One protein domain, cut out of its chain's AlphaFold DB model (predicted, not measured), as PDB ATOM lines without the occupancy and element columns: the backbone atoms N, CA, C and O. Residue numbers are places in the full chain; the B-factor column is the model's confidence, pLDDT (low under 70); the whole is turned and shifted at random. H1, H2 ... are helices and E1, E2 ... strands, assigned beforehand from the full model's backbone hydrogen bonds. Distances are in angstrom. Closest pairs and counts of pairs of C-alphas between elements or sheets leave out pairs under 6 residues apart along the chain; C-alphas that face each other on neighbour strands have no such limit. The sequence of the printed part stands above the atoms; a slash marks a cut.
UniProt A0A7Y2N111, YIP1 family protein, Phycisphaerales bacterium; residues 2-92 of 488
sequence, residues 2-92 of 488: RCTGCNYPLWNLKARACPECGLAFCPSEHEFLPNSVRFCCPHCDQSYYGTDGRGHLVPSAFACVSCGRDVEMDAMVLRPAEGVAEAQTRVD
ATOM      1  N   ARG A   2      13.741  20.008 -23.018       90.94
ATOM      2  CA  ARG A   2      15.012  20.675 -22.670       90.94
ATOM      3  C   ARG A   2      15.327  20.484 -21.190       90.94
ATOM      4  O   ARG A   2      14.396  20.471 -20.395       90.94
ATOM      5  N   CYS A   3      16.606  20.367 -20.844       92.12
ATOM      6  CA  CYS A   3      17.053  20.188 -19.466       92.12
ATOM      7  C   CYS A   3      16.627  21.371 -18.589       92.12
ATOM      8  O   CYS A   3      16.851  22.522 -18.959       92.12
ATOM      9  N   THR A   4      16.062  21.095 -17.418       88.31
ATOM     10  CA  THR A   4      15.657  22.120 -16.443       88.31
ATOM     11  C   THR A   4      16.851  22.833 -15.801       88.31
ATOM     12  O   THR A   4      16.716  23.981 -15.395       88.31
ATOM     13  N   GLY A   5      18.028  22.194 -15.760       89.19
ATOM     14  CA  GLY A   5      19.253  22.778 -15.206       89.19
ATOM     15  C   GLY A   5      19.999  23.717 -16.160       89.19
ATOM     16  O   GLY A   5      20.395  24.806 -15.761       89.19
ATOM     17  N   CYS A   6      20.204  23.316 -17.422       90.44
ATOM     18  CA  CYS A   6      21.032  24.077 -18.378       90.44
ATOM     19  C   CYS A   6      20.349  24.396 -19.718       90.44
ATOM     20  O   CYS A   6      20.971  24.967 -20.610       90.44
ATOM     21  N   ASN A   7      19.077  24.025 -19.894       88.44
ATOM     22  CA  ASN A   7      18.299  24.264 -21.114       88.44
ATOM     23  C   ASN A   7      18.862  23.594 -22.394       88.44
ATOM     24  O   ASN A   7      18.493  23.986 -23.509       88.44
ATOM     25  N   TYR A   8      19.711  22.568 -22.258       93.00
ATOM     26  CA  TYR A   8      20.183  21.737 -23.374       93.00
ATOM     27  C   TYR A   8      19.037  20.889 -23.971       93.00
ATOM     28  O   TYR A   8      18.231  20.358 -23.199       93.00
ATOM     29  N   PRO A   9      18.915  20.742 -25.307       94.25
ATOM     30  CA  PRO A   9      17.908  19.882 -25.939       94.25
ATOM     31  C   PRO A   9      18.100  18.398 -25.598       94.25
ATOM     32  O   PRO A   9      19.156  17.829 -25.838       94.25
ATOM     33  N   LEU A  10      17.065  17.744 -25.070       95.69
ATOM     34  CA  LEU A  10      17.148  16.359 -24.580       95.69
ATOM     35  C   LEU A  10      16.577  15.337 -25.579       95.69
ATOM     36  O   LEU A  10      15.846  14.422 -25.209       95.69
ATOM     37  N   TRP A  11      16.866  15.512 -26.866       96.38
ATOM     38  CA  TRP A  11      16.338  14.650 -27.927       96.38
ATOM     39  C   TRP A  11      17.305  13.535 -28.295       96.38
ATOM     40  O   TRP A  11      18.515  13.733 -28.322       96.38
ATOM     41  N   ASN A  12      16.760  12.364 -28.627       96.44
ATOM     42  CA  ASN A  12      17.535  11.203 -29.070       96.44
ATOM     43  C   ASN A  12      18.615  10.727 -28.067       96.44
ATOM     44  O   ASN A  12      19.588  10.078 -28.454       96.44
ATOM     45  N   LEU A  13      18.444  11.022 -26.774       95.94
ATOM     46  CA  LEU A  13      19.355  10.601 -25.711       95.94
ATOM     47  C   LEU A  13      18.879   9.291 -25.074       95.94
ATOM     48  O   LEU A  13      17.739   9.183 -24.623       95.94
ATOM     49  N   LYS A  14      19.769   8.294 -25.024       94.50
ATOM     50  CA  LYS A  14      19.536   7.033 -24.294       94.50
ATOM     51  C   LYS A  14      19.947   7.137 -22.827       94.50
ATOM     52  O   LYS A  14      19.299   6.551 -21.965       94.50
ATOM     53  N   ALA A  15      21.022   7.879 -22.560       88.62
ATOM     54  CA  ALA A  15      21.446   8.209 -21.210       88.62
ATOM     55  C   ALA A  15      20.421   9.193 -20.627       88.62
ATOM     56  O   ALA A  15      20.257  10.288 -21.157       88.62
ATOM     57  N   ARG A  16      19.705   8.799 -19.566       94.50
ATOM     58  CA  ARG A  16      18.691   9.613 -18.855       94.50
ATOM     59  C   ARG A  16      19.321  10.722 -18.009       94.50
ATOM     60  O   ARG A  16      18.895  10.993 -16.895       94.50
ATOM     61  N   ALA A  17      20.382  11.319 -18.532       97.06
ATOM     62  CA  ALA A  17      21.159  12.377 -17.925       97.06
ATOM     63  C   ALA A  17      21.518  13.386 -19.014       97.06
ATOM     64  O   ALA A  17      21.858  13.016 -20.140       97.06
ATOM     65  N   CYS A  18      21.416  14.670 -18.688       96.88
ATOM     66  CA  CYS A  18      21.811  15.730 -19.597       96.88
ATOM     67  C   CYS A  18      23.323  15.636 -19.879       96.88
ATOM     68  O   CYS A  18      24.098  15.612 -18.925       96.88
ATOM     69  N   PRO A  19      23.769  15.626 -21.147       97.31
ATOM     70  CA  PRO A  19      25.192  15.511 -21.466       97.31
ATOM     71  C   PRO A  19      26.006  16.741 -21.040       97.31
ATOM     72  O   PRO A  19      27.206  16.623 -20.838       97.31
ATOM     73  N   GLU A  20      25.360  17.901 -20.876       97.25
ATOM     74  CA  GLU A  20      26.030  19.144 -20.477       97.25
ATOM     75  C   GLU A  20      26.200  19.266 -18.960       97.25
ATOM     76  O   GLU A  20      27.283  19.576 -18.478       97.25
ATOM     77  N   CYS A  21      25.135  19.042 -18.180       96.56
ATOM     78  CA  CYS A  21      25.161  19.282 -16.730       96.56
ATOM     79  C   CYS A  21      25.020  18.018 -15.872       96.56
ATOM     80  O   CYS A  21      25.013  18.114 -14.649       96.56
ATOM     81  N   GLY A  22      24.852  16.844 -16.485       97.25
ATOM     82  CA  GLY A  22      24.678  15.566 -15.790       97.25
ATOM     83  C   GLY A  22      23.335  15.386 -15.075       97.25
ATOM     84  O   GLY A  22      23.073  14.297 -14.570       97.25
ATOM     85  N   LEU A  23      22.471  16.408 -15.037       97.12
ATOM     86  CA  LEU A  23      21.177  16.333 -14.357       97.12
ATOM     87  C   LEU A  23      20.309  15.235 -14.984       97.12
ATOM     88  O   LEU A  23      20.116  15.217 -16.207       97.12
ATOM     89  N   ALA A  24      19.800  14.331 -14.147       97.38
ATOM     90  CA  ALA A  24      18.863  13.299 -14.569       97.38
ATOM     91  C   ALA A  24      17.553  13.923 -15.072       97.38
ATOM     92  O   ALA A  24      17.184  15.019 -14.650       97.38
ATOM     93  N   PHE A  25      16.869  13.244 -15.990       96.25
ATOM     94  CA  PHE A  25      15.582  13.707 -16.507       96.25
ATOM     95  C   PHE A  25      14.679  12.538 -16.896       96.25
ATOM     96  O   PHE A  25      15.164  11.500 -17.365       96.25
ATOM     97  N   CYS A  26      13.367  12.756 -16.808       96.75
ATOM     98  CA  CYS A  26      12.351  11.802 -17.246       96.75
ATOM     99  C   CYS A  26      11.410  12.418 -18.304       96.75
ATOM    100  O   CYS A  26      10.965  13.554 -18.155       96.75
ATOM    101  N   PRO A  27      11.074  11.696 -19.393       96.12
ATOM    102  CA  PRO A  27      10.004  12.057 -20.331       96.12
ATOM    103  C   PRO A  27       8.709  12.570 -19.685       96.12
ATOM    104  O   PRO A  27       8.173  13.574 -20.147       96.12
ATOM    105  N   SER A  28       8.249  11.929 -18.611       95.88
ATOM    106  CA  SER A  28       7.043  12.274 -17.849       95.88
ATOM    107  C   SER A  28       7.085  13.652 -17.170       95.88
ATOM    108  O   SER A  28       6.033  14.222 -16.871       95.88
ATOM    109  N   GLU A  29       8.276  14.224 -16.969       94.19
ATOM    110  CA  GLU A  29       8.474  15.558 -16.380       94.19
ATOM    111  C   GLU A  29       8.246  16.692 -17.390       94.19
ATOM    112  O   GLU A  29       8.172  17.862 -17.014       94.19
ATOM    113  N   HIS A  30       8.137  16.368 -18.680       93.62
ATOM    114  CA  HIS A  30       7.967  17.346 -19.747       93.62
ATOM    115  C   HIS A  30       6.606  17.210 -20.410       93.62
ATOM    116  O   HIS A  30       6.156  16.107 -20.683       93.62
ATOM    117  N   GLU A  31       5.974  18.333 -20.736       92.19
ATOM    118  CA  GLU A  31       4.722  18.337 -21.493       92.19
ATOM    119  C   GLU A  31       4.977  18.563 -22.979       92.19
ATOM    120  O   GLU A  31       5.861  19.334 -23.380       92.19
ATOM    121  N   PHE A  32       4.177  17.889 -23.797       94.06
ATOM    122  CA  PHE A  32       4.271  17.926 -25.243       94.06
ATOM    123  C   PHE A  32       2.918  18.248 -25.862       94.06
ATOM    124  O   PHE A  32       1.862  17.956 -25.304       94.06
ATOM    125  N   LEU A  33       2.940  18.812 -27.067       90.75
ATOM    126  CA  LEU A  33       1.728  18.854 -27.876       90.75
ATOM    127  C   LEU A  33       1.325  17.414 -28.254       90.75
ATOM    128  O   LEU A  33       2.196  16.651 -28.691       90.75
ATOM    129  N   PRO A  34       0.046  17.018 -28.123       93.56
ATOM    130  CA  PRO A  34      -0.396  15.678 -28.505       93.56
ATOM    131  C   PRO A  34       0.007  15.344 -29.944       93.56
ATOM    132  O   PRO A  34      -0.079  16.189 -30.837       93.56
ATOM    133  N   ASN A  35       0.473  14.116 -30.164       95.38
ATOM    134  CA  ASN A  35       0.994  13.593 -31.433       95.38
ATOM    135  C   ASN A  35       2.249  14.287 -31.994       95.38
ATOM    136  O   ASN A  35       2.698  13.941 -33.085       95.38
ATOM    137  N   SER A  36       2.857  15.237 -31.276       95.69
ATOM    138  CA  SER A  36       4.050  15.947 -31.762       95.69
ATOM    139  C   SER A  36       5.364  15.208 -31.487       95.69
ATOM    140  O   SER A  36       6.399  15.541 -32.067       95.69
ATOM    141  N   VAL A  37       5.336  14.193 -30.618       96.88
ATOM    142  CA  VAL A  37       6.519  13.454 -30.163       96.88
ATOM    143  C   VAL A  37       6.347  11.953 -30.364       96.88
ATOM    144  O   VAL A  37       5.314  11.375 -30.031       96.88
ATOM    145  N   ARG A  38       7.405  11.331 -30.890       97.62
ATOM    146  CA  ARG A  38       7.609   9.887 -30.950       97.62
ATOM    147  C   ARG A  38       8.357   9.425 -29.713       97.62
ATOM    148  O   ARG A  38       9.475   9.868 -29.451       97.62
ATOM    149  N   PHE A  39       7.757   8.487 -29.008       98.19
ATOM    150  CA  PHE A  39       8.380   7.694 -27.970       98.19
ATOM    151  C   PHE A  39       8.876   6.407 -28.626       98.19
ATOM    152  O   PHE A  39       8.079   5.559 -29.024       98.19
ATOM    153  N   CYS A  40      10.188   6.269 -28.790       98.38
ATOM    154  CA  CYS A  40      10.801   5.109 -29.427       98.38
ATOM    155  C   CYS A  40      11.201   4.060 -28.384       98.38
ATOM    156  O   CYS A  40      11.893   4.368 -27.408       98.38
ATOM    157  N   CYS A  41      10.798   2.806 -28.607       98.00
ATOM    158  CA  CYS A  41      11.200   1.663 -27.792       98.00
ATOM    159  C   CYS A  41      12.737   1.601 -27.682       98.00
ATOM    160  O   CYS A  41      13.411   1.544 -28.715       98.00
ATOM    161  N   PRO A  42      13.318   1.530 -26.470       97.31
ATOM    162  CA  PRO A  42      14.774   1.528 -26.303       97.31
ATOM    163  C   PRO A  42      15.454   0.272 -26.873       97.31
ATOM    164  O   PRO A  42      16.670   0.272 -27.070       97.31
ATOM    165  N   HIS A  43      14.689  -0.792 -27.149       97.62
ATOM    166  CA  HIS A  43      15.201  -2.079 -27.624       97.62
ATOM    167  C   HIS A  43      15.147  -2.264 -29.146       97.62
ATOM    168  O   HIS A  43      16.007  -2.949 -29.687       97.62
ATOM    169  N   CYS A  44      14.142  -1.701 -29.828       97.62
ATOM    170  CA  CYS A  44      13.909  -1.933 -31.265       97.62
ATOM    171  C   CYS A  44      13.539  -0.673 -32.068       97.62
ATOM    172  O   CYS A  44      13.245  -0.782 -33.250       97.62
ATOM    173  N   ASP A  45      13.527   0.508 -31.441       97.94
ATOM    174  CA  ASP A  45      13.192   1.802 -32.061       97.94
ATOM    175  C   ASP A  45      11.743   1.939 -32.588       97.94
ATOM    176  O   ASP A  45      11.398   2.954 -33.194       97.94
ATOM    177  N   GLN A  46      10.859   0.969 -32.304       98.19
ATOM    178  CA  GLN A  46       9.422   1.075 -32.591       98.19
ATOM    179  C   GLN A  46       8.844   2.354 -31.974       98.19
ATOM    180  O   GLN A  46       8.981   2.579 -30.770       98.19
ATOM    181  N   SER A  47       8.192   3.175 -32.798       98.06
ATOM    182  CA  SER A  47       7.650   4.476 -32.399       98.06
ATOM    183  C   SER A  47       6.208   4.374 -31.902       98.06
ATOM    184  O   SER A  47       5.390   3.662 -32.484       98.06
ATOM    185  N   TYR A  48       5.906   5.153 -30.867       98.06
ATOM    186  CA  TYR A  48       4.576   5.368 -30.299       98.06
ATOM    187  C   TYR A  48       4.347   6.870 -30.132       98.06
ATOM    188  O   TYR A  48       5.308   7.625 -29.993       98.06
ATOM    189  N   TYR A  49       3.095   7.316 -30.144       97.44
ATOM    190  CA  TYR A  49       2.756   8.738 -30.071       97.44
ATOM    191  C   TYR A  49       1.945   9.024 -28.816       97.44
ATOM    192  O   TYR A  49       1.001   8.300 -28.499       97.44
ATOM    193  N   GLY A  50       2.328  10.082 -28.105       94.25
ATOM    194  CA  GLY A  50       1.589  10.531 -26.936       94.25
ATOM    195  C   GLY A  50       0.294  11.217 -27.352       94.25
ATOM    196  O   GLY A  50       0.321  12.192 -28.103       94.25
ATOM    197  N   THR A  51      -0.835  10.682 -26.901       93.00
ATOM    198  CA  THR A  51      -2.180  11.082 -27.349       93.00
ATOM    199  C   THR A  51      -3.014  11.723 -26.248       93.00
ATOM    200  O   THR A  51      -4.091  12.242 -26.541       93.00
ATOM    201  N   ASP A  52      -2.542  11.719 -24.999       92.12
ATOM    202  CA  ASP A  52      -3.267  12.351 -23.900       92.12
ATOM    203  C   ASP A  52      -3.152  13.885 -23.922       92.12
ATOM    204  O   ASP A  52      -2.494  14.476 -24.779       92.12
ATOM    205  N   GLY A  53      -3.784  14.550 -22.952       82.31
ATOM    206  CA  GLY A  53      -3.770  16.012 -22.853       82.31
ATOM    207  C   GLY A  53      -2.392  16.638 -22.597       82.31
ATOM    208  O   GLY A  53      -2.239  17.834 -22.830       82.31
ATOM    209  N   ARG A  54      -1.403  15.858 -22.144       89.25
ATOM    210  CA  ARG A  54      -0.014  16.282 -21.890       89.25
ATOM    211  C   ARG A  54       0.940  15.828 -23.001       89.25
ATOM    212  O   ARG A  54       2.148  16.058 -22.903       89.25
ATOM    213  N   GLY A  55       0.417  15.174 -24.042       94.19
ATOM    214  CA  GLY A  55       1.201  14.556 -25.106       94.19
ATOM    215  C   GLY A  55       2.024  13.355 -24.631       94.19
ATOM    216  O   GLY A  55       3.095  13.092 -25.178       94.19
ATOM    217  N   HIS A  56       1.546  12.640 -23.610       97.00
ATOM    218  CA  HIS A  56       2.124  11.425 -23.028       97.00
ATOM    219  C   HIS A  56       1.447  10.156 -23.565       97.00
ATOM    220  O   HIS A  56       0.368  10.198 -24.167       97.00
ATOM    221  N   LEU A  57       2.114   9.012 -23.381       97.25
ATOM    222  CA  LEU A  57       1.593   7.696 -23.758       97.25
ATOM    223  C   LEU A  57       0.504   7.228 -22.791       97.25
ATOM    224  O   LEU A  57       0.637   7.370 -21.576       97.25
ATOM    225  N   VAL A  58      -0.536   6.593 -23.337       96.06
ATOM    226  CA  VAL A  58      -1.583   5.919 -22.563       96.06
ATOM    227  C   VAL A  58      -1.778   4.508 -23.135       96.06
ATOM    228  O   VAL A  58      -2.233   4.391 -24.275       96.06
ATOM    229  N   PRO A  59      -1.447   3.439 -22.382       97.25
ATOM    230  CA  PRO A  59      -0.843   3.447 -21.043       97.25
ATOM    231  C   PRO A  59       0.623   3.928 -21.048       97.25
ATOM    232  O   PRO A  59       1.301   3.878 -22.073       97.25
ATOM    233  N   SER A  60       1.131   4.360 -19.888       97.50
ATOM    234  CA  SER A  60       2.532   4.789 -19.723       97.50
ATOM    235  C   SER A  60       3.531   3.625 -19.665       97.50
ATOM    236  O   SER A  60       4.731   3.854 -19.809       97.50
ATOM    237  N   ALA A  61       3.057   2.389 -19.489       98.06
ATOM    238  CA  ALA A  61       3.849   1.163 -19.529       98.06
ATOM    239  C   ALA A  61       3.091   0.061 -20.284       98.06
ATOM    240  O   ALA A  61       1.882  -0.095 -20.099       98.06
ATOM    241  N   PHE A  62       3.779  -0.676 -21.158       98.25
ATOM    242  CA  PHE A  62       3.194  -1.743 -21.980       98.25
ATOM    243  C   PHE A  62       4.275  -2.633 -22.618       98.25
ATOM    244  O   PHE A  62       5.442  -2.260 -22.679       98.25
ATOM    245  N   ALA A  63       3.884  -3.790 -23.158       98.44
ATOM    246  CA  ALA A  63       4.772  -4.633 -23.957       98.44
ATOM    247  C   ALA A  63       4.881  -4.102 -25.397       98.44
ATOM    248  O   ALA A  63       3.876  -3.912 -26.085       98.44
ATOM    249  N   CYS A  64       6.103  -3.864 -25.873       98.31
ATOM    250  CA  CYS A  64       6.347  -3.332 -27.211       98.31
ATOM    251  C   CYS A  64       5.813  -4.277 -28.300       98.31
ATOM    252  O   CYS A  64       6.201  -5.441 -28.352       98.31
ATOM    253  N   VAL A  65       5.021  -3.761 -29.244       98.25
ATOM    254  CA  VAL A  65       4.378  -4.577 -30.294       98.25
ATOM    255  C   VAL A  65       5.359  -5.221 -31.277       98.25
ATOM    256  O   VAL A  65       5.018  -6.199 -31.927       98.25
ATOM    257  N   SER A  66       6.571  -4.673 -31.398       98.06
ATOM    258  CA  SER A  66       7.585  -5.169 -32.336       98.06
ATOM    259  C   SER A  66       8.507  -6.216 -31.701       98.06
ATOM    260  O   SER A  66       8.763  -7.258 -32.296       98.06
ATOM    261  N   CYS A  67       8.986  -5.979 -30.472       98.12
ATOM    262  CA  CYS A  67       9.961  -6.866 -29.820       98.12
ATOM    263  C   CYS A  67       9.435  -7.635 -28.598       98.12
ATOM    264  O   CYS A  67      10.186  -8.415 -28.018       98.12
ATOM    265  N   GLY A  68       8.195  -7.392 -28.168       98.06
ATOM    266  CA  GLY A  68       7.545  -8.064 -27.040       98.06
ATOM    267  C   GLY A  68       8.076  -7.708 -25.646       98.06
ATOM    268  O   GLY A  68       7.545  -8.208 -24.664       98.06
ATOM    269  N   ARG A  69       9.116  -6.869 -25.530       98.44
ATOM    270  CA  ARG A  69       9.678  -6.460 -24.231       98.44
ATOM    271  C   ARG A  69       8.831  -5.383 -23.565       98.44
ATOM    272  O   ARG A  69       8.364  -4.476 -24.257       98.44
ATOM    273  N   ASP A  70       8.729  -5.446 -22.243       98.31
ATOM    274  CA  ASP A  70       8.105  -4.397 -21.437       98.31
ATOM    275  C   ASP A  70       8.871  -3.082 -21.587       98.31
ATOM    276  O   ASP A  70      10.103  -3.034 -21.511       98.31
ATOM    277  N   VAL A  71       8.131  -2.012 -21.853       97.94
ATOM    278  CA  VAL A  71       8.649  -0.656 -21.977       97.94
ATOM    279  C   VAL A  71       7.840   0.292 -21.110       97.94
ATOM    280  O   VAL A  71       6.613   0.244 -21.083       97.94
ATOM    281  N   GLU A  72       8.550   1.190 -20.437       98.31
ATOM    282  CA  GLU A  72       7.979   2.321 -19.713       98.31
ATOM    283  C   GLU A  72       8.305   3.612 -20.459       98.31
ATOM    284  O   GLU A  72       9.412   3.766 -20.982       98.31
ATOM    285  N   MET A  73       7.363   4.555 -20.485       97.88
ATOM    286  CA  MET A  73       7.489   5.844 -21.168       97.88
ATOM    287  C   MET A  73       8.796   6.564 -20.813       97.88
ATOM    288  O   MET A  73       9.467   7.096 -21.700       97.88
ATOM    289  N   ASP A  74       9.201   6.515 -19.542       97.94
ATOM    290  CA  ASP A  74      10.402   7.200 -19.070       97.94
ATOM    291  C   ASP A  74      11.711   6.555 -19.544       97.94
ATOM    292  O   ASP A  74      12.736   7.233 -19.659       97.94
ATOM    293  N   ALA A  75      11.669   5.282 -19.942       97.06
ATOM    294  CA  ALA A  75      12.786   4.569 -20.552       97.06
ATOM    295  C   ALA A  75      12.870   4.760 -22.082       97.06
ATOM    296  O   ALA A  75      13.882   4.387 -22.690       97.06
ATOM    297  N   MET A  76      11.865   5.368 -22.725       97.88
ATOM    298  CA  MET A  76      11.768   5.496 -24.189       97.88
ATOM    299  C   MET A  76      12.510   6.709 -24.750       97.88
ATOM    300  O   MET A  76      12.576   7.778 -24.137       97.88
ATOM    301  N   VAL A  77      13.145   6.542 -25.909       97.62
ATOM    302  CA  VAL A  77      13.923   7.607 -26.561       97.62
ATOM    303  C   VAL A  77      12.962   8.550 -27.272       97.62
ATOM    304  O   VAL A  77      12.184   8.116 -28.113       97.62
ATOM    305  N   LEU A  78      13.015   9.839 -26.952       97.50
ATOM    306  CA  LEU A  78      12.119  10.831 -27.541       97.50
ATOM    307  C   LEU A  78      12.708  11.388 -28.835       97.50
ATOM    308  O   LEU A  78      13.875  11.796 -28.878       97.50
ATOM    309  N   ARG A  79      11.880  11.463 -29.875       97.38
ATOM    310  CA  ARG A  79      12.173  12.164 -31.130       97.38
ATOM    311  C   ARG A  79      10.961  12.999 -31.541       97.38
ATOM    312  O   ARG A  79       9.838  12.575 -31.282       97.38
ATOM    313  N   PRO A  80      11.131  14.141 -32.220       96.62
ATOM    314  CA  PRO A  80       9.997  14.810 -32.847       96.62
ATOM    315  C   PRO A  80       9.276  13.867 -33.817       96.62
ATOM    316  O   PRO A  80       9.909  12.994 -34.429       96.62
ATOM    317  N   ALA A  81       7.959  14.017 -33.937       96.25
ATOM    318  CA  ALA A  81       7.176  13.336 -34.961       96.25
ATOM    319  C   ALA A  81       7.682  13.685 -36.369       96.25
ATOM    320  O   ALA A  81       8.379  14.679 -36.578       96.25
ATOM    321  N   GLU A  82       7.387  12.826 -37.339       95.25
ATOM    322  CA  GLU A  82       7.807  13.060 -38.719       95.25
ATOM    323  C   GLU A  82       7.209  14.373 -39.248       95.25
ATOM    324  O   GLU A  82       6.025  14.647 -39.062       95.25
ATOM    325  N   GLY A  83       8.051  15.226 -39.837       94.00
ATOM    326  CA  GLY A  83       7.654  16.564 -40.292       94.00
ATOM    327  C   GLY A  83       7.456  17.611 -39.186       94.00
ATOM    328  O   GLY A  83       7.167  18.763 -39.502       94.00
ATOM    329  N   VAL A  84       7.638  17.259 -37.908       92.31
ATOM    330  CA  VAL A  84       7.511  18.183 -36.771       92.31
ATOM    331  C   VAL A  84       8.897  18.623 -36.305       92.31
ATOM    332  O   VAL A  84       9.739  17.806 -35.941       92.31
ATOM    333  N   ALA A  85       9.150  19.929 -36.286       90.88
ATOM    334  CA  ALA A  85      10.378  20.480 -35.721       90.88
ATOM    335  C   ALA A  85      10.358  20.392 -34.185       90.88
ATOM    336  O   ALA A  85       9.314  20.563 -33.560       90.88
ATOM    337  N   GLU A  86      11.520  20.233 -33.542       89.94
ATOM    338  CA  GLU A  86      11.622  20.157 -32.072       89.94
ATOM    339  C   GLU A  86      10.902  21.304 -31.345       89.94
ATOM    340  O   GLU A  86      10.282  21.097 -30.302       89.94
ATOM    341  N   ALA A  87      10.959  22.520 -31.895       83.00
ATOM    342  CA  ALA A  87      10.302  23.693 -31.322       83.00
ATOM    343  C   ALA A  87       8.767  23.577 -31.310       83.00
ATOM    344  O   ALA A  87       8.133  24.111 -30.405       83.00
ATOM    345  N   GLN A  88       8.186  22.855 -32.271       84.88
ATOM    346  CA  GLN A  88       6.742  22.635 -32.402       84.88
ATOM    347  C   GLN A  88       6.218  21.537 -31.471       84.88
ATOM    348  O   GLN A  88       5.020  21.300 -31.433       84.88
ATOM    349  N   THR A  89       7.094  20.855 -30.732       87.75
ATOM    350  CA  THR A  89       6.676  19.833 -29.761       87.75
ATOM    351  C   THR A  89       6.346  20.411 -28.389       87.75
ATOM    352  O   THR A  89       5.781  19.721 -27.545       87.75
ATOM    353  N   ARG A  90       6.728  21.670 -28.142       82.56
ATOM    354  CA  ARG A  90       6.533  22.344 -26.858       82.56
ATOM    355  C   ARG A  90       5.095  22.831 -26.737       82.56
ATOM    356  O   ARG A  90       4.566  23.416 -27.679       82.56
ATOM    357  N   VAL A  91       4.505  22.641 -25.561       81.69
ATOM    358  CA  VAL A  91       3.300  23.380 -25.170       81.69
ATOM    359  C   VAL A  91       3.632  24.876 -25.235       81.69
ATOM    360  O   VAL A  91       4.734  25.283 -24.867       81.69
ATOM    361  N   ASP A  92       2.732  25.689 -25.789       84.25
ATOM    362  CA  ASP A  92       2.947  27.134 -25.883       84.25
ATOM    363  C   ASP A  92       3.226  27.709 -24.479       84.25
ATOM    364  O   ASP A  92       2.354  27.688 -23.618       84.25
TER     365      ASP A  92
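This is residues 2 to 92 of the 488 residues of the protein "YIP1 family protein" of Phycisphaerales bacterium (UniProt A0A7Y2N111). Little of this domain is regular structure: a small sheet, E2 E1 E5, sits near the middle, with the loops of residues 2 to 26 toward one end and the hairpin E3 and E4 toward the other. The short H1 only grazes the sheet. The 91 printed residues hold E1 to E5, then H1, 21 residues in named elements, mostly strand; both sheets are antiparallel. The whole is compact, radius of gyration of the C-alphas 12.5 A, spanning 36 by 26 by 21 A.

Past residues 2 to 36, find E1, residues 37 to 40, in a hairpin with E2, residues 47 to 49; N 39 and O 48 are within hydrogen-bond range at 2.8 A. E3, residues 61 to 63, and E4, residues 70 to 72, form another hairpin, N 71 to O 62 2.8 A. E5, residues 77 to 80, is antiparallel to E1, N 38 to O 79 2.8 A. H1, residues 86 to 89, is too short for an O i to N i+4 pair; its closest C-alphas with E5 are Glu 86 and Pro 80, 5.6 A.

Find C-alpha 37 at (6.519, 13.454, -30.163); E1 runs 9.4 A. E5 runs 10.3 A. H1 ends at C-alpha 89, (6.676, 19.833, -29.761).

The printed part has no cut, E2 to E3 is a long link, and no printed residue is under 70.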